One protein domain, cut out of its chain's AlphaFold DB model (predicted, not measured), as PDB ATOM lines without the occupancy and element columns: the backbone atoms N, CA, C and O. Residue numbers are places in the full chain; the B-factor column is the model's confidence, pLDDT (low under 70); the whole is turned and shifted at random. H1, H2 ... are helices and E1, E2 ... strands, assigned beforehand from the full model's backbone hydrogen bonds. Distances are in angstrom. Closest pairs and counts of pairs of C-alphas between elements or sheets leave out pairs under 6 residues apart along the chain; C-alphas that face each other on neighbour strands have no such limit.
ATOM      1  N   VAL A   4     149.180 125.152 179.123       84.69
ATOM      2  CA  VAL A   4     148.109 126.084 178.780       84.69
ATOM      3  C   VAL A   4     146.821 125.552 179.390       84.69
ATOM      4  O   VAL A   4     146.485 124.378 179.212       84.69
ATOM      5  N   GLN A   5     146.096 126.400 180.116       83.31
ATOM      6  CA  GLN A   5     144.831 126.024 180.741       83.31
ATOM      7  C   GLN A   5     143.648 126.567 179.942       83.31
ATOM      8  O   GLN A   5     143.531 127.772 179.718       83.31
ATOM      9  N   PHE A   6     142.746 125.676 179.536       78.25
ATOM     10  CA  PHE A   6     141.561 126.049 178.768       78.25
ATOM     11  C   PHE A   6     140.443 126.592 179.667       78.25
ATOM     12  O   PHE A   6     140.422 126.351 180.878       78.25
ATOM     13  N   ALA A   7     139.482 127.298 179.061       62.25
ATOM     14  CA  ALA A   7     138.334 127.873 179.767       62.25
ATOM     15  C   ALA A   7     137.527 126.806 180.535       62.25
ATOM     16  O   ALA A   7     137.079 127.039 181.660       62.25
ATOM     17  N   SER A   8     137.417 125.588 179.989       60.72
ATOM     18  CA  SER A   8     136.936 124.439 180.754       60.72
ATOM     19  C   SER A   8     138.027 124.001 181.742       60.72
ATOM     20  O   SER A   8     139.042 123.433 181.337       60.72
ATOM     21  N   LYS A   9     137.822 124.229 183.046       55.75
ATOM     22  CA  LYS A   9     138.824 124.019 184.120       55.75
ATOM     23  C   LYS A   9     139.441 122.605 184.204       55.75
ATOM     24  O   LYS A   9     140.364 122.409 184.987       55.75
ATOM     25  N   LYS A  10     138.943 121.633 183.432       59.81
ATOM     26  CA  LYS A  10     139.353 120.221 183.452       59.81
ATOM     27  C   LYS A  10     140.416 119.837 182.413       59.81
ATOM     28  O   LYS A  10     140.968 118.751 182.534       59.81
ATOM     29  N   ARG A  11     140.703 120.668 181.399       67.38
ATOM     30  CA  ARG A  11     141.694 120.340 180.354       67.38
ATOM     31  C   ARG A  11     142.879 121.297 180.371       67.38
ATOM     32  O   ARG A  11     142.727 122.500 180.591       67.38
ATOM     33  N   ARG A  12     144.055 120.738 180.101       79.06
ATOM     34  CA  ARG A  12     145.315 121.455 179.918       79.06
ATOM     35  C   ARG A  12     146.033 120.878 178.707       79.06
ATOM     36  O   ARG A  12     145.942 119.676 178.480       79.06
ATOM     37  N   ALA A  13     146.739 121.719 177.966       79.25
ATOM     38  CA  ALA A  13     147.634 121.286 176.898       79.25
ATOM     39  C   ALA A  13     149.077 121.626 177.252       79.25
ATOM     40  O   ALA A  13     149.335 122.570 177.999       79.25
ATOM     41  N   ASN A  14     150.020 120.869 176.702       86.81
ATOM     42  CA  ASN A  14     151.427 121.233 176.756       86.81
ATOM     43  C   ASN A  14     151.644 122.526 175.947       86.81
ATOM     44  O   ASN A  14     151.200 122.618 174.802       86.81
ATOM     45  N   LEU A  15     152.328 123.517 176.526       90.94
ATOM     46  CA  LEU A  15     152.674 124.752 175.817       90.94
ATOM     47  C   LEU A  15     153.481 124.460 174.542       90.94
ATOM     48  O   LEU A  15     153.220 125.075 173.515       90.94
ATOM     49  N   ALA A  16     154.390 123.481 174.576       90.50
ATOM     50  CA  ALA A  16     155.176 123.089 173.406       90.50
ATOM     51  C   ALA A  16     154.283 122.640 172.238       90.50
ATOM     52  O   ALA A  16     154.541 123.015 171.100       90.50
ATOM     53  N   LEU A  17     153.190 121.918 172.508       88.31
ATOM     54  CA  LEU A  17     152.227 121.520 171.478       88.31
ATOM     55  C   LEU A  17     151.513 122.733 170.866       88.31
ATOM     56  O   LEU A  17     151.356 122.812 169.652       88.31
ATOM     57  N   VAL A  18     151.099 123.696 171.694       90.62
ATOM     58  CA  VAL A  18     150.427 124.922 171.229       90.62
ATOM     59  C   VAL A  18     151.362 125.764 170.354       90.62
ATOM     60  O   VAL A  18     150.946 126.252 169.305       90.62
ATOM     61  N   LEU A  19     152.631 125.894 170.748       93.44
ATOM     62  CA  LEU A  19     153.654 126.605 169.974       93.44
ATOM     63  C   LEU A  19     154.015 125.865 168.679       93.44
ATOM     64  O   LEU A  19     154.193 126.499 167.643       93.44
ATOM     65  N   ALA A  20     154.052 124.533 168.708       89.56
ATOM     66  CA  ALA A  20     154.251 123.715 167.518       89.56
ATOM     67  C   ALA A  20     153.088 123.855 166.522       89.56
ATOM     68  O   ALA A  20     153.322 124.044 165.333       89.56
ATOM     69  N   LEU A  21     151.838 123.830 166.993       85.75
ATOM     70  CA  LEU A  21     150.656 124.075 166.159       85.75
ATOM     71  C   LEU A  21     150.684 125.477 165.537       85.75
ATOM     72  O   LEU A  21     150.407 125.616 164.351       85.75
ATOM     73  N   TRP A  22     151.070 126.498 166.310       89.81
ATOM     74  CA  TRP A  22     151.281 127.851 165.788       89.81
ATOM     75  C   TRP A  22     152.319 127.866 164.671       89.81
ATOM     76  O   TRP A  22     152.056 128.375 163.584       89.81
ATOM     77  N   HIS A  23     153.491 127.289 164.937       88.38
ATOM     78  CA  HIS A  23     154.582 127.218 163.979       88.38
ATOM     79  C   HIS A  23     154.137 126.555 162.674       88.38
ATOM     80  O   HIS A  23     154.373 127.097 161.598       88.38
ATOM     81  N   GLU A  24     153.492 125.390 162.762       79.88
ATOM     82  CA  GLU A  24     153.077 124.632 161.585       79.88
ATOM     83  C   GLU A  24     152.012 125.357 160.765       79.88
ATOM     84  O   GLU A  24     152.137 125.426 159.544       79.88
ATOM     85  N   LEU A  25     151.016 125.959 161.420       76.56
ATOM     86  CA  LEU A  25     149.979 126.717 160.727       76.56
ATOM     87  C   LEU A  25     150.527 127.972 160.051       76.56
ATOM     88  O   LEU A  25     150.189 128.233 158.900       76.56
ATOM     89  N   MET A  26     151.392 128.732 160.728       77.19
ATOM     90  CA  MET A  26     151.988 129.929 160.130       77.19
ATOM     91  C   MET A  26     152.937 129.578 158.984       77.19
ATOM     92  O   MET A  26     152.868 130.207 157.937       77.19
ATOM     93  N   ALA A  27     153.758 128.536 159.121       72.69
ATOM     94  CA  ALA A  27     154.656 128.114 158.047       72.69
ATOM     95  C   ALA A  27     153.907 127.587 156.806       72.69
ATOM     96  O   ALA A  27     154.399 127.715 155.685       72.69
ATOM     97  N   GLU A  28     152.746 126.954 156.995       66.50
ATOM     98  CA  GLU A  28     151.963 126.383 155.898       66.50
ATOM     99  C   GLU A  28     151.063 127.415 155.213       66.50
ATOM    100  O   GLU A  28     150.966 127.429 153.984       66.50
ATOM    101  N   TRP A  29     150.405 128.269 155.995       64.75
ATOM    102  CA  TRP A  29     149.369 129.176 155.499       64.75
ATOM    103  C   TRP A  29     149.864 130.597 155.241       64.75
ATOM    104  O   TRP A  29     149.204 131.334 154.511       64.75
ATOM    105  N   HIS A  30     151.028 130.945 155.789       64.81
ATOM    106  CA  HIS A  30     151.720 132.211 155.569       64.81
ATOM    107  C   HIS A  30     153.183 131.963 155.168       64.81
ATOM    108  O   HIS A  30     154.099 132.350 155.894       64.81
ATOM    109  N   PRO A  31     153.444 131.285 154.032       61.31
ATOM    110  CA  PRO A  31     154.809 130.992 153.585       61.31
ATOM    111  C   PRO A  31     155.643 132.254 153.302       61.31
ATOM    112  O   PRO A  31     156.864 132.165 153.188       61.31
ATOM    113  N   GLU A  32     154.998 133.414 153.170       66.31
ATOM    114  CA  GLU A  32     155.627 134.729 153.091       66.31
ATOM    115  C   GLU A  32     156.252 135.201 154.414       66.31
ATOM    116  O   GLU A  32     157.084 136.107 154.387       66.31
ATOM    117  N   GLU A  33     155.881 134.606 155.552       73.19
ATOM    118  CA  GLU A  33     156.392 134.960 156.876       73.19
ATOM    119  C   GLU A  33     157.654 134.138 157.203       73.19
ATOM    120  O   GLU A  33     157.564 132.943 157.507       73.19
ATOM    121  N   PRO A  34     158.857 134.745 157.188       73.56
ATOM    122  CA  PRO A  34     160.114 134.020 157.389       73.56
ATOM    123  C   PRO A  34     160.313 133.552 158.837       73.56
ATOM    124  O   PRO A  34     161.126 132.666 159.096       73.56
ATOM    125  N   GLU A  35     159.572 134.132 159.788       84.00
ATOM    126  CA  GLU A  35     159.613 133.778 161.206       84.00
ATOM    127  C   GLU A  35     158.203 133.418 161.718       84.00
ATOM    128  O   GLU A  35     157.541 134.249 162.350       84.00
ATOM    129  N   PRO A  36     157.738 132.166 161.513       84.12
ATOM    130  CA  PRO A  36     156.364 131.738 161.813       84.12
ATOM    131  C   PRO A  36     155.883 132.060 163.238       84.12
ATOM    132  O   PRO A  36     154.710 132.354 163.462       84.12
ATOM    133  N   LEU A  37     156.789 132.035 164.219       88.94
ATOM    134  CA  LEU A  37     156.478 132.305 165.628       88.94
ATOM    135  C   LEU A  37     156.364 133.797 165.975       88.94
ATOM    136  O   LEU A  37     155.813 134.130 167.021       88.94
ATOM    137  N   ARG A  38     156.888 134.703 165.141       88.62
ATOM    138  CA  ARG A  38     156.742 136.157 165.346       88.62
ATOM    139  C   ARG A  38     155.534 136.738 164.632       88.62
ATOM    140  O   ARG A  38     155.130 137.864 164.925       88.62
ATOM    141  N   ALA A  39     154.969 135.981 163.703       85.12
ATOM    142  CA  ALA A  39     153.804 136.398 162.961       85.12
ATOM    143  C   ALA A  39     152.562 136.460 163.871       85.12
ATOM    144  O   ALA A  39     152.483 135.790 164.902       85.12
ATOM    145  N   ARG A  40     151.595 137.308 163.508       87.62
ATOM    146  CA  ARG A  40     150.367 137.539 164.285       87.62
ATOM    147  C   ARG A  40     149.228 136.704 163.720       87.62
ATOM    148  O   ARG A  40     149.057 136.654 162.507       87.62
ATOM    149  N   MET A  41     148.409 136.126 164.595       84.31
ATOM    150  CA  MET A  41     147.245 135.337 164.190       84.31
ATOM    151  C   MET A  41     145.928 136.011 164.586       84.31
ATOM    152  O   MET A  41     145.813 136.544 165.690       84.31
ATOM    153  N   PRO A  42     144.881 135.932 163.755       83.56
ATOM    154  CA  PRO A  42     143.520 136.303 164.133       83.56
ATOM    155  C   PRO A  42     143.072 135.564 165.404       83.56
ATOM    156  O   PRO A  42     143.282 134.363 165.547       83.56
ATOM    157  N   ARG A  43     142.415 136.246 166.349       83.19
ATOM    158  CA  ARG A  43     142.047 135.633 167.639       83.19
ATOM    159  C   ARG A  43     140.944 134.579 167.532       83.19
ATOM    160  O   ARG A  43     140.975 133.580 168.252       83.19
ATOM    161  N   ARG A  44     139.933 134.825 166.696       72.44
ATOM    162  CA  ARG A  44     138.775 133.937 166.514       72.44
ATOM    163  C   ARG A  44     138.724 133.421 165.085       72.44
ATOM    164  O   ARG A  44     138.950 134.182 164.150       72.44
ATOM    165  N   SER A  45     138.319 132.166 164.952       65.06
ATOM    166  CA  SER A  45     137.872 131.561 163.701       65.06
ATOM    167  C   SER A  45     136.430 131.073 163.856       65.06
ATOM    168  O   SER A  45     135.990 130.707 164.953       65.06
ATOM    169  N   ALA A  46     135.670 131.080 162.765       56.72
ATOM    170  CA  ALA A  46     134.378 130.403 162.717       56.72
ATOM    171  C   ALA A  46     134.552 129.058 162.007       56.72
ATOM    172  O   ALA A  46     135.240 129.000 160.991       56.72
ATOM    173  N   ASN A  47     133.896 127.998 162.498       48.97
ATOM    174  CA  ASN A  47     133.927 126.675 161.852       48.97
ATOM    175  C   ASN A  47     133.464 126.758 160.390       48.97
ATOM    176  O   ASN A  47     134.099 126.189 159.515       48.97
ATOM    177  N   ALA A  48     132.444 127.573 160.106       48.12
ATOM    178  CA  ALA A  48     131.995 127.840 158.740       48.12
ATOM    179  C   ALA A  48     133.060 128.541 157.873       48.12
ATOM    180  O   ALA A  48     133.081 128.352 156.664       48.12
ATOM    181  N   THR A  49     133.953 129.340 158.466       50.75
ATOM    182  CA  THR A  49     135.041 130.019 157.744       50.75
ATOM    183  C   THR A  49     136.265 129.131 157.564       50.75
ATOM    184  O   THR A  49     136.914 129.240 156.536       50.75
ATOM    185  N   LEU A  50     136.531 128.217 158.503       49.22
ATOM    186  CA  LEU A  50     137.446 127.093 158.305       49.22
ATOM    187  C   LEU A  50     136.955 126.269 157.099       49.22
ATOM    188  O   LEU A  50     137.633 126.217 156.082       49.22
ATOM    189  N   SER A  51     135.715 125.770 157.130       41.25
ATOM    190  CA  SER A  51     135.120 125.031 156.006       41.25
ATOM    191  C   SER A  51     135.116 125.811 154.682       41.25
ATOM    192  O   SER A  51     135.484 125.254 153.658       41.25
ATOM    193  N   ALA A  52     134.761 127.101 154.681       42.25
ATOM    194  CA  ALA A  52     134.760 127.923 153.464       42.25
ATOM    195  C   ALA A  52     136.170 128.223 152.928       42.25
ATOM    196  O   ALA A  52     136.353 128.254 151.716       42.25
ATOM    197  N   TYR A  53     137.158 128.435 153.807       46.06
ATOM    198  CA  TYR A  53     138.547 128.683 153.403       46.06
ATOM    199  C   TYR A  53     139.158 127.523 152.648       46.06
ATOM    200  O   TYR A  53     139.919 127.672 151.696       46.06
ATOM    201  N   LEU A  54     138.792 126.350 153.114       41.94
ATOM    202  CA  LEU A  54     139.456 125.132 152.753       41.94
ATOM    203  C   LEU A  54     138.775 124.467 151.539       41.94
ATOM    204  O   LEU A  54     139.372 123.574 150.951       41.94
ATOM    205  N   ASN A  55     137.596 124.963 151.127       38.03
ATOM    206  CA  ASN A  55     136.843 124.570 149.927       38.03
ATOM    207  C   ASN A  55     137.099 125.468 148.693       38.03
ATOM    208  O   ASN A  55     136.374 125.357 147.705       38.03
ATOM    209  N   SER A  56     138.052 126.412 148.738       35.91
ATOM    210  CA  SER A  56     138.320 127.296 147.591       35.91
ATOM    211  C   SER A  56     139.633 126.983 146.890       35.91
ATOM    212  O   SER A  56     140.710 126.898 147.494       35.91
ATOM    213  N   ALA A  57     139.523 126.868 145.579       34.47
ATOM    214  CA  ALA A  57     140.542 126.337 144.714       34.47
ATOM    215  C   ALA A  57     141.636 127.352 144.434       34.47
ATOM    216  O   ALA A  57     141.600 127.987 143.397       34.47
ATOM    217  N   ALA A  58     142.597 127.520 145.343       43.28
ATOM    218  CA  ALA A  58     143.778 128.357 145.120       43.28
ATOM    219  C   ALA A  58     143.454 129.748 144.519       43.28
ATOM    220  O   ALA A  58     143.817 130.040 143.387       43.28
ATOM    221  N   TRP A  59     142.802 130.622 145.299       43.84
ATOM    222  CA  TRP A  59     142.767 132.079 145.058       43.84
ATOM    223  C   TRP A  59     142.225 132.567 143.687       43.84
ATOM    224  O   TRP A  59     142.915 133.320 142.995       43.84
ATOM    225  N   PRO A  60     140.964 132.260 143.324       38.06
ATOM    226  CA  PRO A  60     140.192 133.248 142.552       38.06
ATOM    227  C   PRO A  60     139.008 133.847 143.325       38.06
ATOM    228  O   PRO A  60     138.741 135.032 143.160       38.06
ATOM    229  N   ASP A  61     138.359 133.084 144.221       40.56
ATOM    230  CA  ASP A  61     137.017 133.444 144.730       40.56
ATOM    231  C   ASP A  61     136.860 133.502 146.264       40.56
ATOM    232  O   ASP A  61     135.776 133.797 146.772       40.56
ATOM    233  N   ILE A  62     137.930 133.278 147.037       41.88
ATOM    234  CA  ILE A  62     137.928 133.612 148.467       41.88
ATOM    235  C   ILE A  62     138.201 135.093 148.639       41.88
ATOM    236  O   ILE A  62     139.238 135.616 148.228       41.88
ATOM    237  N   THR A  63     137.294 135.779 149.329       49.62
ATOM    238  CA  THR A  63     137.606 137.119 149.809       49.62
ATOM    239  C   THR A  63     138.756 136.998 150.800       49.62
ATOM    240  O   THR A  63     138.770 136.120 151.665       49.62
ATOM    241  N   ARG A  64     139.715 137.917 150.734       48.62
ATOM    242  CA  ARG A  64     140.827 137.996 151.690       48.62
ATOM    243  C   ARG A  64     140.325 137.988 153.162       48.62
ATOM    244  O   ARG A  64     141.051 137.569 154.047       48.62
ATOM    245  N   GLU A  65     139.046 138.312 153.413       49.50
ATOM    246  CA  GLU A  65     138.365 138.340 154.720       49.50
ATOM    247  C   GLU A  65     138.088 136.932 155.262       49.50
ATOM    248  O   GLU A  65     138.093 136.710 156.475       49.50
ATOM    249  N   GLN A  66     137.845 135.971 154.371       50.34
ATOM    250  CA  GLN A  66     137.672 134.560 154.711       50.34
ATOM    251  C   GLN A  66     139.032 133.904 154.998       50.34
ATOM    252  O   GLN A  66     139.139 133.157 155.969       50.34
ATOM    253  N   ALA A  67     140.082 134.260 154.246       49.66
ATOM    254  CA  ALA A  67     141.456 133.823 154.519       49.66
ATOM    255  C   ALA A  67     141.960 134.311 155.892       49.66
ATOM    256  O   ALA A  67     142.512 133.539 156.669       49.66
ATOM    257  N   GLU A  68     141.645 135.555 156.259       53.28
ATOM    258  CA  GLU A  68     141.951 136.138 157.573       53.28
ATOM    259  C   GLU A  68     141.268 135.484 158.774       53.28
ATOM    260  O   GLU A  68     141.507 135.881 159.908       53.28
ATOM    261  N   ARG A  69     140.340 134.551 158.583       54.41
ATOM    262  CA  ARG A  69     139.554 133.974 159.689       54.41
ATOM    263  C   ARG A  69     139.607 132.466 159.743       54.41
ATOM    264  O   ARG A  69     139.135 131.876 160.713       54.41
ATOM    265  N   ALA A  70     140.174 131.851 158.723       53.00
ATOM    266  CA  ALA A  70     140.296 130.415 158.612       53.00
ATOM    267  C   ALA A  70     141.354 129.820 159.533       53.00
ATOM    268  O   ALA A  70     141.279 128.648 159.870       53.00
ATOM    269  N   CYS A  71     142.296 130.656 159.964       63.97
ATOM    270  CA  CYS A  71     143.560 130.243 160.553       63.97
ATOM    271  C   CYS A  71     143.795 130.889 161.924       63.97
ATOM    272  O   CYS A  71     144.895 131.314 162.262       63.97
ATOM    273  N   GLY A  72     142.720 131.062 162.694       78.00
ATOM    274  CA  GLY A  72     142.763 131.794 163.954       78.00
ATOM    275  C   GLY A  72     143.319 130.982 165.122       78.00
ATOM    276  O   GLY A  72     143.200 129.759 165.171       78.00
ATOM    277  N   PHE A  73     143.820 131.686 166.133       85.81
ATOM    278  CA  PHE A  73     144.348 131.116 167.372       85.81
ATOM    279  C   PHE A  73     143.371 130.147 168.065       85.81
ATOM    280  O   PHE A  73     143.787 129.166 168.675       85.81
ATOM    281  N   ASP A  74     142.058 130.362 167.929       82.06
ATOM    282  CA  ASP A  74     141.048 129.459 168.493       82.06
ATOM    283  C   ASP A  74     141.109 128.032 167.901       82.06
ATOM    284  O   ASP A  74     140.813 127.077 168.612       82.06
ATOM    285  N   ILE A  75     141.555 127.850 166.647       76.44
ATOM    286  CA  ILE A  75     141.769 126.514 166.050       76.44
ATOM    287  C   ILE A  75     142.913 125.783 166.737       76.44
ATOM    288  O   ILE A  75     142.755 124.614 167.083       76.44
ATOM    289  N   ILE A  76     144.025 126.473 167.001       84.19
ATOM    290  CA  ILE A  76     145.160 125.905 167.740       84.19
ATOM    291  C   ILE A  76     144.691 125.397 169.104       84.19
ATOM    292  O   ILE A  76     145.035 124.293 169.519       84.19
ATOM    293  N   LEU A  77     143.868 126.185 169.799       83.19
ATOM    294  CA  LEU A  77     143.361 125.805 171.114       83.19
ATOM    295  C   LEU A  77     142.352 124.650 171.046       83.19
ATOM    296  O   LEU A  77     142.375 123.768 171.902       83.19
ATOM    297  N   ARG A  78     141.483 124.607 170.032       77.38
ATOM    298  CA  ARG A  78     140.563 123.477 169.800       77.38
ATOM    299  C   ARG A  78     141.317 122.182 169.521       77.38
ATOM    300  O   ARG A  78     140.981 121.151 170.096       77.38
ATOM    301  N   LEU A  79     142.374 122.269 168.720       74.06
ATOM    302  CA  LEU A  79     143.291 121.176 168.420       74.06
ATOM    303  C   LEU A  79     144.005 120.657 169.657       74.06
ATOM    304  O   LEU A  79     143.887 119.487 170.004       74.06
ATOM    305  N   ALA A  80     144.688 121.552 170.364       78.75
ATOM    306  CA  ALA A  80     145.440 121.208 171.559       78.75
ATOM    307  C   ALA A  80     144.534 120.717 172.703       78.75
ATOM    308  O   ALA A  80     144.973 119.950 173.555       78.75
ATOM    309  N   SER A  81     143.272 121.160 172.746       73.69
ATOM    310  CA  SER A  81     142.305 120.712 173.752       73.69
ATOM    311  C   SER A  81     141.561 119.442 173.365       73.69
ATOM    312  O   SER A  81     141.018 118.806 174.267       73.69
ATOM    313  N   GLY A  82     141.470 119.092 172.078       64.62
ATOM    314  CA  GLY A  82     140.590 118.038 171.566       64.62
ATOM    315  C   GLY A  82     139.093 118.336 171.745       64.62
ATOM    316  O   GLY A  82     138.306 117.405 171.890       64.62
ATOM    317  N   LEU A  83     138.699 119.615 171.837       65.62
ATOM    318  CA  LEU A  83     137.304 120.067 171.933       65.62
ATOM    319  C   LEU A  83     137.025 121.084 170.828       65.62
ATOM    320  O   LEU A  83     137.330 122.268 170.980       65.62
ATOM    321  N   ILE A  84     136.438 120.620 169.727       60.84
ATOM    322  CA  ILE A  84     136.310 121.403 168.489       60.84
ATOM    323  C   ILE A  84     135.085 122.327 168.430       60.84
ATOM    324  O   ILE A  84     135.104 123.313 167.696       60.84
ATOM    325  N   ASP A  85     134.075 122.086 169.270       60.22
ATOM    326  CA  ASP A  85     132.852 122.907 169.354       60.22
ATOM    327  C   ASP A  85     132.871 123.891 170.529       60.22
ATOM    328  O   ASP A  85     131.839 124.331 171.032       60.22
ATOM    329  N   THR A  86     134.062 124.225 171.026       66.31
ATOM    330  CA  THR A  86     134.237 125.161 172.140       66.31
ATOM    331  C   THR A  86     135.151 126.302 171.718       66.31
ATOM    332  O   THR A  86     136.201 126.083 171.114       66.31
ATOM    333  N   SER A  87     134.758 127.537 172.037       75.56
ATOM    334  CA  SER A  87     135.666 128.677 171.925       75.56
ATOM    335  C   SER A  87     136.543 128.741 173.169       75.56
ATOM    336  O   SER A  87     136.039 128.787 174.292       75.56
ATOM    337  N   HIS A  88     137.855 128.732 172.960       78.94
ATOM    338  CA  HIS A  88     138.855 128.735 174.023       78.94
ATOM    339  C   HIS A  88     139.566 130.082 174.140       78.94
ATOM    340  O   HIS A  88     140.011 130.420 175.231       78.94
ATOM    341  N   SER A  89     139.637 130.882 173.071       83.25
ATOM    342  CA  SER A  89     140.298 132.198 173.059       83.25
ATOM    343  C   SER A  89     139.448 133.326 173.685       83.25
ATOM    344  O   SER A  89     139.284 134.414 173.119       83.25
ATOM    345  N   THR A  90     138.874 133.099 174.872       85.19
ATOM    346  CA  THR A  90     138.072 134.084 175.635       85.19
ATOM    347  C   THR A  90     138.949 135.131 176.332       85.19
ATOM    348  O   THR A  90     140.163 134.983 176.369       85.19
ATOM    349  N   ASP A  91     138.380 136.235 176.833       84.75
ATOM    350  CA  ASP A  91     139.186 137.234 177.563       84.75
ATOM    351  C   ASP A  91     139.781 136.622 178.837       84.75
ATOM    352  O   ASP A  91     140.972 136.788 179.091       84.75
ATOM    353  N   ASP A  92     138.999 135.792 179.533       84.94
ATOM    354  CA  ASP A  92     139.460 134.978 180.659       84.94
ATOM    355  C   ASP A  92     140.675 134.118 180.304       84.94
ATOM    356  O   ASP A  92     141.576 133.966 181.120       84.94
ATOM    357  N   PHE A  93     140.748 133.560 179.091       87.62
ATOM    358  CA  PHE A  93     141.918 132.783 178.682       87.62
ATOM    359  C   PHE A  93     143.201 133.615 178.744       87.62
ATOM    360  O   PHE A  93     144.214 133.092 179.196       87.62
ATOM    361  N   PHE A  94     143.161 134.885 178.331       88.69
ATOM    362  CA  PHE A  94     144.337 135.760 178.286       88.69
ATOM    363  C   PHE A  94     144.654 136.426 179.626       88.69
ATOM    364  O   PHE A  94     145.812 136.733 179.884       88.69
ATOM    365  N   THR A  95     143.663 136.652 180.489       85.19
ATOM    366  CA  THR A  95     143.884 137.280 181.805       85.19
ATOM    367  C   THR A  95     144.370 136.293 182.867       85.19
ATOM    368  O   THR A  95     144.839 136.704 183.928       85.19
ATOM    369  N   ARG A  96     144.313 134.982 182.599       84.62
ATOM    370  CA  ARG A  96     144.877 133.953 183.482       84.62
ATOM    371  C   ARG A  96     146.393 134.064 183.574       84.62
ATOM    372  O   ARG A  96     147.071 134.031 182.553       84.62
ATOM    373  N   ALA A  97     146.924 134.034 184.795       81.25
ATOM    374  CA  ALA A  97     148.368 134.026 185.050       81.25
ATOM    375  C   ALA A  97     149.109 132.889 184.314       81.25
ATOM    376  O   ALA A  97     150.227 133.080 183.842       81.25
ATOM    377  N   ASP A  98     148.462 131.729 184.157       81.94
ATOM    378  CA  ASP A  98     149.037 130.561 183.476       81.94
ATOM    379  C   ASP A  98     149.222 130.765 181.961       81.94
ATOM    380  O   ASP A  98     150.078 130.118 181.360       81.94
ATOM    381  N   ASN A  99     148.432 131.653 181.343       89.94
ATOM    382  CA  ASN A  99     148.335 131.813 179.889       89.94
ATOM    383  C   ASN A  99     148.784 133.199 179.400       89.94
ATOM    384  O   ASN A  99     149.409 133.303 178.347       89.94
ATOM    385  N   GLY A 100     148.463 134.263 180.143       87.00
ATOM    386  CA  GLY A 100     148.675 135.660 179.745       87.00
ATOM    387  C   GLY A 100     150.142 136.053 179.591       87.00
ATOM    388  O   GLY A 100     150.455 137.011 178.892       87.00
ATOM    389  N   LYS A 101     151.051 135.272 180.181       90.50
ATOM    390  CA  LYS A 101     152.494 135.402 179.953       90.50
ATOM    391  C   LYS A 101     152.969 134.826 178.618       90.50
ATOM    392  O   LYS A 101     154.054 135.175 178.176       90.50
ATOM    393  N   TRP A 102     152.174 133.982 177.959       93.69
ATOM    394  CA  TRP A 102     152.535 133.335 176.690       93.69
ATOM    395  C   TRP A 102     151.887 133.987 175.474       93.69
ATOM    396  O   TRP A 102     152.493 134.042 174.406       93.69
ATOM    397  N   PHE A 103     150.657 134.477 175.634       94.44
ATOM    398  CA  PHE A 103     149.839 134.976 174.533       94.44
ATOM    399  C   PHE A 103     149.360 136.388 174.823       94.44
ATOM    400  O   PHE A 103     148.702 136.632 175.838       94.44
ATOM    401  N   ARG A 104     149.630 137.306 173.897       92.81
ATOM    402  CA  ARG A 104     149.209 138.700 174.008       92.81
ATOM    403  C   ARG A 104     148.100 139.002 173.002       92.81
ATOM    404  O   ARG A 104     148.329 138.856 171.801       92.81
ATOM    405  N   PRO A 105     146.909 139.445 173.447       91.81
ATOM    406  CA  PRO A 105     145.919 140.022 172.550       91.81
ATOM    407  C   PRO A 105     146.477 141.303 171.933       91.81
ATOM    408  O   PRO A 105     147.004 142.155 172.648       91.81
ATOM    409  N   VAL A 106     146.328 141.454 170.625       90.75
ATOM    410  CA  VAL A 106     146.757 142.652 169.899       90.75
ATOM    411  C   VAL A 106     145.678 143.092 168.929       90.75
ATOM    412  O   VAL A 106     144.863 142.284 168.488       90.75
ATOM    413  N   ASP A 107     145.687 144.366 168.571       87.88
ATOM    414  CA  ASP A 107     144.931 144.839 167.423       87.88
ATOM    415  C   ASP A 107     145.809 144.706 166.180       87.88
ATOM    416  O   ASP A 107     146.941 145.192 166.139       87.88
ATOM    417  N   MET A 108     145.298 144.018 165.164       80.44
ATOM    418  CA  MET A 108     145.983 143.847 163.887       80.44
ATOM    419  C   MET A 108     145.142 144.445 162.757       80.44
ATOM    420  O   MET A 108     143.908 144.400 162.820       80.44
ATOM    421  N   PRO A 109     145.774 145.042 161.733       71.06
ATOM    422  CA  PRO A 109     145.054 145.530 160.569       71.06
ATOM    423  C   PRO A 109     144.334 144.361 159.910       71.06
ATOM    424  O   PRO A 109     144.956 143.350 159.595       71.06
ATOM    425  N   SER A 110     143.027 144.505 159.696       66.69
ATOM    426  CA  SER A 110     142.365 143.621 158.755       66.69
ATOM    427  C   SER A 110     142.848 143.990 157.360       66.69
ATOM    428  O   SER A 110     142.803 145.135 156.922       66.69
ATOM    429  N   THR A 111     143.313 142.990 156.650       55.94
ATOM    430  CA  THR A 111     143.644 143.003 155.238       55.94
ATOM    431  C   THR A 111     142.398 143.138 154.351       55.94
ATOM    432  O   THR A 111     142.541 143.266 153.136       55.94
ATOM    433  N   THR A 112     141.188 143.182 154.933       49.25
ATOM    434  CA  THR A 112     139.915 143.362 154.208       49.25
ATOM    435  C   THR A 112     139.001 144.453 154.710       49.25
ATOM    436  O   THR A 112     138.352 145.134 153.917       49.25
ATOM    437  N   ARG A 113     138.950 144.674 156.015       57.31
ATOM    438  CA  ARG A 113     138.230 145.801 156.591       57.31
ATOM    439  C   ARG A 113     139.225 146.936 156.772       57.31
ATOM    440  O   ARG A 113     140.309 146.725 157.297       57.31
ATOM    441  N   LYS A 114     138.832 148.178 156.474       65.44
ATOM    442  CA  LYS A 114     139.565 149.384 156.926       65.44
ATOM    443  C   LYS A 114     139.445 149.579 158.454       65.44
ATOM    444  O   LYS A 114     139.156 150.674 158.926       65.44
ATOM    445  N   LYS A 115     139.538 148.495 159.229       75.81
ATOM    446  CA  LYS A 115     139.355 148.426 160.679       75.81
ATOM    447  C   LYS A 115     140.331 147.409 161.263       75.81
ATOM    448  O   LYS A 115     140.688 146.429 160.613       75.81
ATOM    449  N   LEU A 116     140.717 147.637 162.511       79.44
ATOM    450  CA  LEU A 116     141.498 146.685 163.287       79.44
ATOM    451  C   LEU A 116     140.620 145.491 163.695       79.44
ATOM    452  O   LEU A 116     139.431 145.650 163.987       79.44
ATOM    453  N   ILE A 117     141.210 144.299 163.706       77.81
ATOM    454  CA  ILE A 117     140.624 143.078 164.263       77.81
ATOM    455  C   ILE A 117     141.457 142.616 165.456       77.81
ATOM    456  O   ILE A 117     142.654 142.892 165.535       77.81
ATOM    457  N   ARG A 118     140.830 141.873 166.373       85.88
ATOM    458  CA  ARG A 118     141.553 141.261 167.489       85.88
ATOM    459  C   ARG A 118     142.389 140.092 166.981       85.88
ATOM    460  O   ARG A 118     141.842 139.083 166.533       85.88
ATOM    461  N   GLY A 119     143.696 140.237 167.090       87.38
ATOM    462  CA  GLY A 119     144.694 139.206 166.896       87.38
ATOM    463  C   GLY A 119     145.283 138.718 168.214       87.38
ATOM    464  O   GLY A 119     144.914 139.151 169.311       87.38
ATOM    465  N   VAL A 120     146.211 137.790 168.077       91.88
ATOM    466  CA  VAL A 120     147.054 137.231 169.120       91.88
ATOM    467  C   VAL A 120     148.466 137.195 168.559       91.88
ATOM    468  O   VAL A 120     148.671 136.932 167.374       91.88
ATOM    469  N   GLU A 121     149.440 137.437 169.415       93.06
ATOM    470  CA  GLU A 121     150.842 137.166 169.132       93.06
ATOM    471  C   GLU A 121     151.477 136.428 170.308       93.06
ATOM    472  O   GLU A 121     150.993 136.493 171.447       93.06
ATOM    473  N   LEU A 122     152.562 135.717 170.020       94.50
ATOM    474  CA  LEU A 122     153.382 135.091 171.044       94.50
ATOM    475  C   LEU A 122     154.195 136.159 171.775       94.50
ATOM    476  O   LEU A 122     154.753 137.072 171.164       94.50
ATOM    477  N   THR A 123     154.276 136.049 173.099       95.31
ATOM    478  CA  THR A 123     155.164 136.910 173.884       95.31
ATOM    479  C   THR A 123     156.631 136.526 173.652       95.31
ATOM    480  O   THR A 123     156.929 135.386 173.276       95.31
ATOM    481  N   PRO A 124     157.588 137.427 173.945       94.81
ATOM    482  CA  PRO A 124     159.006 137.076 173.937       94.81
ATOM    483  C   PRO A 124     159.333 135.870 174.830       94.81
ATOM    484  O   PRO A 124     160.187 135.066 174.474       94.81
ATOM    485  N   GLU A 125     158.624 135.706 175.953       94.19
ATOM    486  CA  GLU A 125     158.796 134.568 176.865       94.19
ATOM    487  C   GLU A 125     158.371 133.241 176.213       94.19
ATOM    488  O   GLU A 125     159.074 132.237 176.338       94.19
ATOM    489  N   ALA A 126     157.262 133.229 175.462       94.00
ATOM    490  CA  ALA A 126     156.820 132.050 174.715       94.00
ATOM    491  C   ALA A 126     157.824 131.662 173.618       94.00
ATOM    492  O   ALA A 126     158.179 130.489 173.488       94.00
ATOM    493  N   ILE A 127     158.326 132.648 172.869       94.31
ATOM    494  CA  ILE A 127     159.326 132.428 171.816       94.31
ATOM    495  C   ILE A 127     160.638 131.919 172.423       94.31
ATOM    496  O   ILE A 127     161.201 130.946 171.932       94.31
ATOM    497  N   ALA A 128     161.109 132.525 173.517       93.38
ATOM    498  CA  ALA A 128     162.315 132.084 174.215       93.38
ATOM    499  C   ALA A 128     162.172 130.655 174.758       93.38
ATOM    500  O   ALA A 128     163.104 129.865 174.648       93.38
ATOM    501  N   THR A 129     160.991 130.301 175.274       93.62
ATOM    502  CA  THR A 129     160.682 128.938 175.731       93.62
ATOM    503  C   THR A 129     160.794 127.926 174.590       93.62
ATOM    504  O   THR A 129     161.409 126.877 174.759       93.62
ATOM    505  N   TRP A 130     160.248 128.239 173.411       93.38
ATOM    506  CA  TRP A 130     160.375 127.377 172.232       93.38
ATOM    507  C   TRP A 130     161.822 127.256 171.740       93.38
ATOM    508  O   TRP A 130     162.313 126.159 171.462       93.38
ATOM    509  N   SER A 131     162.523 128.384 171.643       91.00
ATOM    510  CA  SER A 131     163.912 128.433 171.182       91.00
ATOM    511  C   SER A 131     164.877 127.745 172.151       91.00
ATOM    512  O   SER A 131     165.870 127.170 171.709       91.00
ATOM    513  N   GLY A 132     164.572 127.759 173.451       91.06
ATOM    514  CA  GLY A 132     165.344 127.089 174.497       91.06
ATOM    515  C   GLY A 132     165.005 125.609 174.704       91.06
ATOM    516  O   GLY A 132     165.756 124.926 175.396       91.06
ATOM    517  N   ALA A 133     163.909 125.103 174.126       90.69
ATOM    518  CA  ALA A 133     163.579 123.680 174.169       90.69
ATOM    519  C   ALA A 133     164.619 122.849 173.401       90.69
ATOM    520  O   ALA A 133     165.196 123.312 172.412       90.69
ATOM    521  N   SER A 134     164.839 121.610 173.839       90.56
ATOM    522  CA  SER A 134     165.739 120.690 173.141       90.56
ATOM    523  C   SER A 134     165.218 120.344 171.740       90.56
ATOM    524  O   SER A 134     164.018 120.423 171.453       90.56
ATOM    525  N   ASP A 135     166.121 119.922 170.852       82.44
ATOM    526  CA  ASP A 135     165.739 119.498 169.501       82.44
ATOM    527  C   ASP A 135     164.763 118.322 169.515       82.44
ATOM    528  O   ASP A 135     163.857 118.273 168.683       82.44
ATOM    529  N   ASP A 136     164.903 117.405 170.472       80.12
ATOM    530  CA  ASP A 136     164.004 116.264 170.616       80.12
ATOM    531  C   ASP A 136     162.612 116.694 171.098       80.12
ATOM    532  O   ASP A 136     161.614 116.267 170.514       80.12
ATOM    533  N   GLU A 137     162.517 117.602 172.075       84.50
ATOM    534  CA  GLU A 137     161.231 118.160 172.522       84.50
ATOM    535  C   GLU A 137     160.516 118.904 171.392       84.50
ATOM    536  O   GLU A 137     159.318 118.698 171.171       84.50
ATOM    537  N   ARG A 138     161.244 119.737 170.634       87.94
ATOM    538  CA  ARG A 138     160.683 120.420 169.462       87.94
ATOM    539  C   ARG A 138     160.227 119.424 168.408       87.94
ATOM    540  O   ARG A 138     159.123 119.560 167.889       87.94
ATOM    541  N   ARG A 139     161.039 118.410 168.096       80.06
ATOM    542  CA  ARG A 139     160.703 117.383 167.099       80.06
ATOM    543  C   ARG A 139     159.454 116.605 167.506       80.06
ATOM    544  O   ARG A 139     158.579 116.395 166.667       80.06
ATOM    545  N   GLN A 140     159.336 116.233 168.781       79.75
ATOM    546  CA  GLN A 140     158.161 115.550 169.315       79.75
ATOM    547  C   GLN A 140     156.913 116.438 169.244       79.75
ATOM    548  O   GLN A 140     155.882 115.994 168.737       79.75
ATOM    549  N   ALA A 141     157.010 117.695 169.688       86.38
ATOM    550  CA  ALA A 141     155.892 118.636 169.667       86.38
ATOM    551  C   ALA A 141     155.435 118.968 168.238       86.38
ATOM    552  O   ALA A 141     154.236 118.972 167.970       86.38
ATOM    553  N   LEU A 142     156.367 119.182 167.299       83.44
ATOM    554  CA  LEU A 142     156.057 119.371 165.874       83.44
ATOM    555  C   LEU A 142     155.431 118.113 165.269       83.44
ATOM    556  O   LEU A 142     154.466 118.216 164.518       83.44
ATOM    557  N   GLY A 143     155.930 116.924 165.613       73.38
ATOM    558  CA  GLY A 143     155.330 115.660 165.188       73.38
ATOM    559  C   GLY A 143     153.888 115.505 165.680       73.38
ATOM    560  O   GLY A 143     153.007 115.133 164.907       73.38
ATOM    561  N   GLU A 144     153.621 115.838 166.943       78.69
ATOM    562  CA  GLU A 144     152.273 115.810 167.511       78.69
ATOM    563  C   GLU A 144     151.350 116.864 166.889       78.69
ATOM    564  O   GLU A 144     150.244 116.524 166.472       78.69
ATOM    565  N   ALA A 145     151.822 118.104 166.737       78.44
ATOM    566  CA  ALA A 145     151.095 119.168 166.053       78.44
ATOM    567  C   ALA A 145     150.724 118.769 164.617       78.44
ATOM    568  O   ALA A 145     149.582 118.949 164.209       78.44
ATOM    569  N   ARG A 146     151.654 118.163 163.869       72.44
ATOM    570  CA  ARG A 146     151.404 117.659 162.509       72.44
ATOM    571  C   ARG A 146     150.346 116.567 162.488       72.44
ATOM    572  O   ARG A 146     149.426 116.654 161.684       72.44
ATOM    573  N   ARG A 147     150.426 115.587 163.401       70.38
ATOM    574  CA  ARG A 147     149.383 114.552 163.527       70.38
ATOM    575  C   ARG A 147     148.022 115.171 163.763       70.38
ATOM    576  O   ARG A 147     147.076 114.710 163.151       70.38
ATOM    577  N   LEU A 148     147.942 116.186 164.625       71.12
ATOM    578  CA  LEU A 148     146.717 116.909 164.957       71.12
ATOM    579  C   LEU A 148     146.176 117.754 163.794       71.12
ATOM    580  O   LEU A 148     144.971 117.774 163.566       71.12
ATOM    581  N   LEU A 149     147.038 118.420 163.029       67.25
ATOM    582  CA  LEU A 149     146.630 119.202 161.856       67.25
ATOM    583  C   LEU A 149     146.117 118.331 160.718       67.25
ATOM    584  O   LEU A 149     145.109 118.648 160.092       67.25
ATOM    585  N   GLU A 150     146.779 117.202 160.501       59.94
ATOM    586  CA  GLU A 150     146.318 116.171 159.580       59.94
ATOM    587  C   GLU A 150     145.235 115.293 160.222       59.94
ATOM    588  O   GLU A 150     144.792 114.326 159.597       59.94
ATOM    589  N   SER A 151     144.818 115.616 161.460       56.78
ATOM    590  CA  SER A 151     143.987 114.712 162.223       56.78
ATOM    591  C   SER A 151     142.545 114.699 161.807       56.78
ATOM    592  O   SER A 151     141.935 115.701 161.426       56.78
TER     593      SER A 151
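What this domain is: This is residues 4 to 151 of the 442 residues of an uncharacterized protein of Massilia sp. NEAU-DD11 (UniProt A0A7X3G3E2). What would one see first? H1 runs through the core, with H8 crossing it on one side, H4 crossing it on another side and H7 near its first turns, at residues 16 to 19, while the antiparallel hairpin of E2 and E3 lies apart from H1, on the side away from H8. The crossed pair H2 and H3 sits at one end, and the short helices H5 and H6 lie near where E2 begins. What is it made of, and how large is it? The 148 printed residues include eight named helices and three named strands in the order E1 H1 H2 H3 H4 H5 H6 E2 E3 H7 H8, mostly helix. It is compact, with a radius of gyration of the C-alphas of 14.8 A and spans of 41 by 31 by 27 A.

Where its parts are: Where do the first elements lie? E1 is residues 12 to 14, from C-alpha 12 at (145.315, 121.455, 179.918), and H1 is residues 15 to 29, 21.1 A long. H2 is residues 47 to 54, H3 64 to 70 and H4 73 to 81. What follows? H5 is residues 91 to 95, H6 97 to 100, E2 103 to 109, 18.1 A long, and E3 116 to 122, 18.3 A long. H7 is residues 124 to 132, and H8, residues 135 to 149, is 20.6 A long and ends at C-alpha 149 at (146.630, 119.202, 161.856).

How they stand to each other: What surrounds H1, the hub? It touches H8 at a steep tilt of 63 degrees, the same way, closest at the C-alphas of Leu 21 and Ala 145, 4.9 A. With residues 17 to 22 alone it touches H4, at a steep tilt of 48 degrees, opposite ways, the closest C-alphas being Leu 21 and Ile 76, 6.0 A; with residues 16 to 19 alone it only just touches H7, with 3 pairs of C-alphas within 8 A, the closest being Ala 16 and Trp 130, 6.8 A. How do the other parts sit? H2 and H3 touch at a steep tilt of 60 degrees, opposite ways, closest at the C-alphas of Leu 50 and Ala 70, 4.4 A; H5 and H6 touch only at the corner, and only just, with 3 pairs within 8 A, closest at the C-alphas of Phe 94 and Gly 100, 4.6 A. The C-alphas of Ala 13 in E1 and Ala 80 in H4 are 5.8 A apart. What do the backbones show? In the hairpin E2 and E3, N 106 and O 119 are 3.0 A apart and N 119 and O 106 2.7 A, within hydrogen-bond range. Every O i to N i+4 pair is within range in H1, H2, H4, H5, H7 and H8; in H3 2 of 3 are, and H6 is too short for such a pair.

The domain as a whole: How far does it reach? The two C-alphas farthest apart, of Lys 114 and Asp 136, are 43.4 A apart; the printed part has no cut, and the link from H1 to H2, 17 residues, is long. Where is confidence low? The mean pLDDT of the printed part is 74.2, and 50 residues are under 70, among them residues 45 to 71.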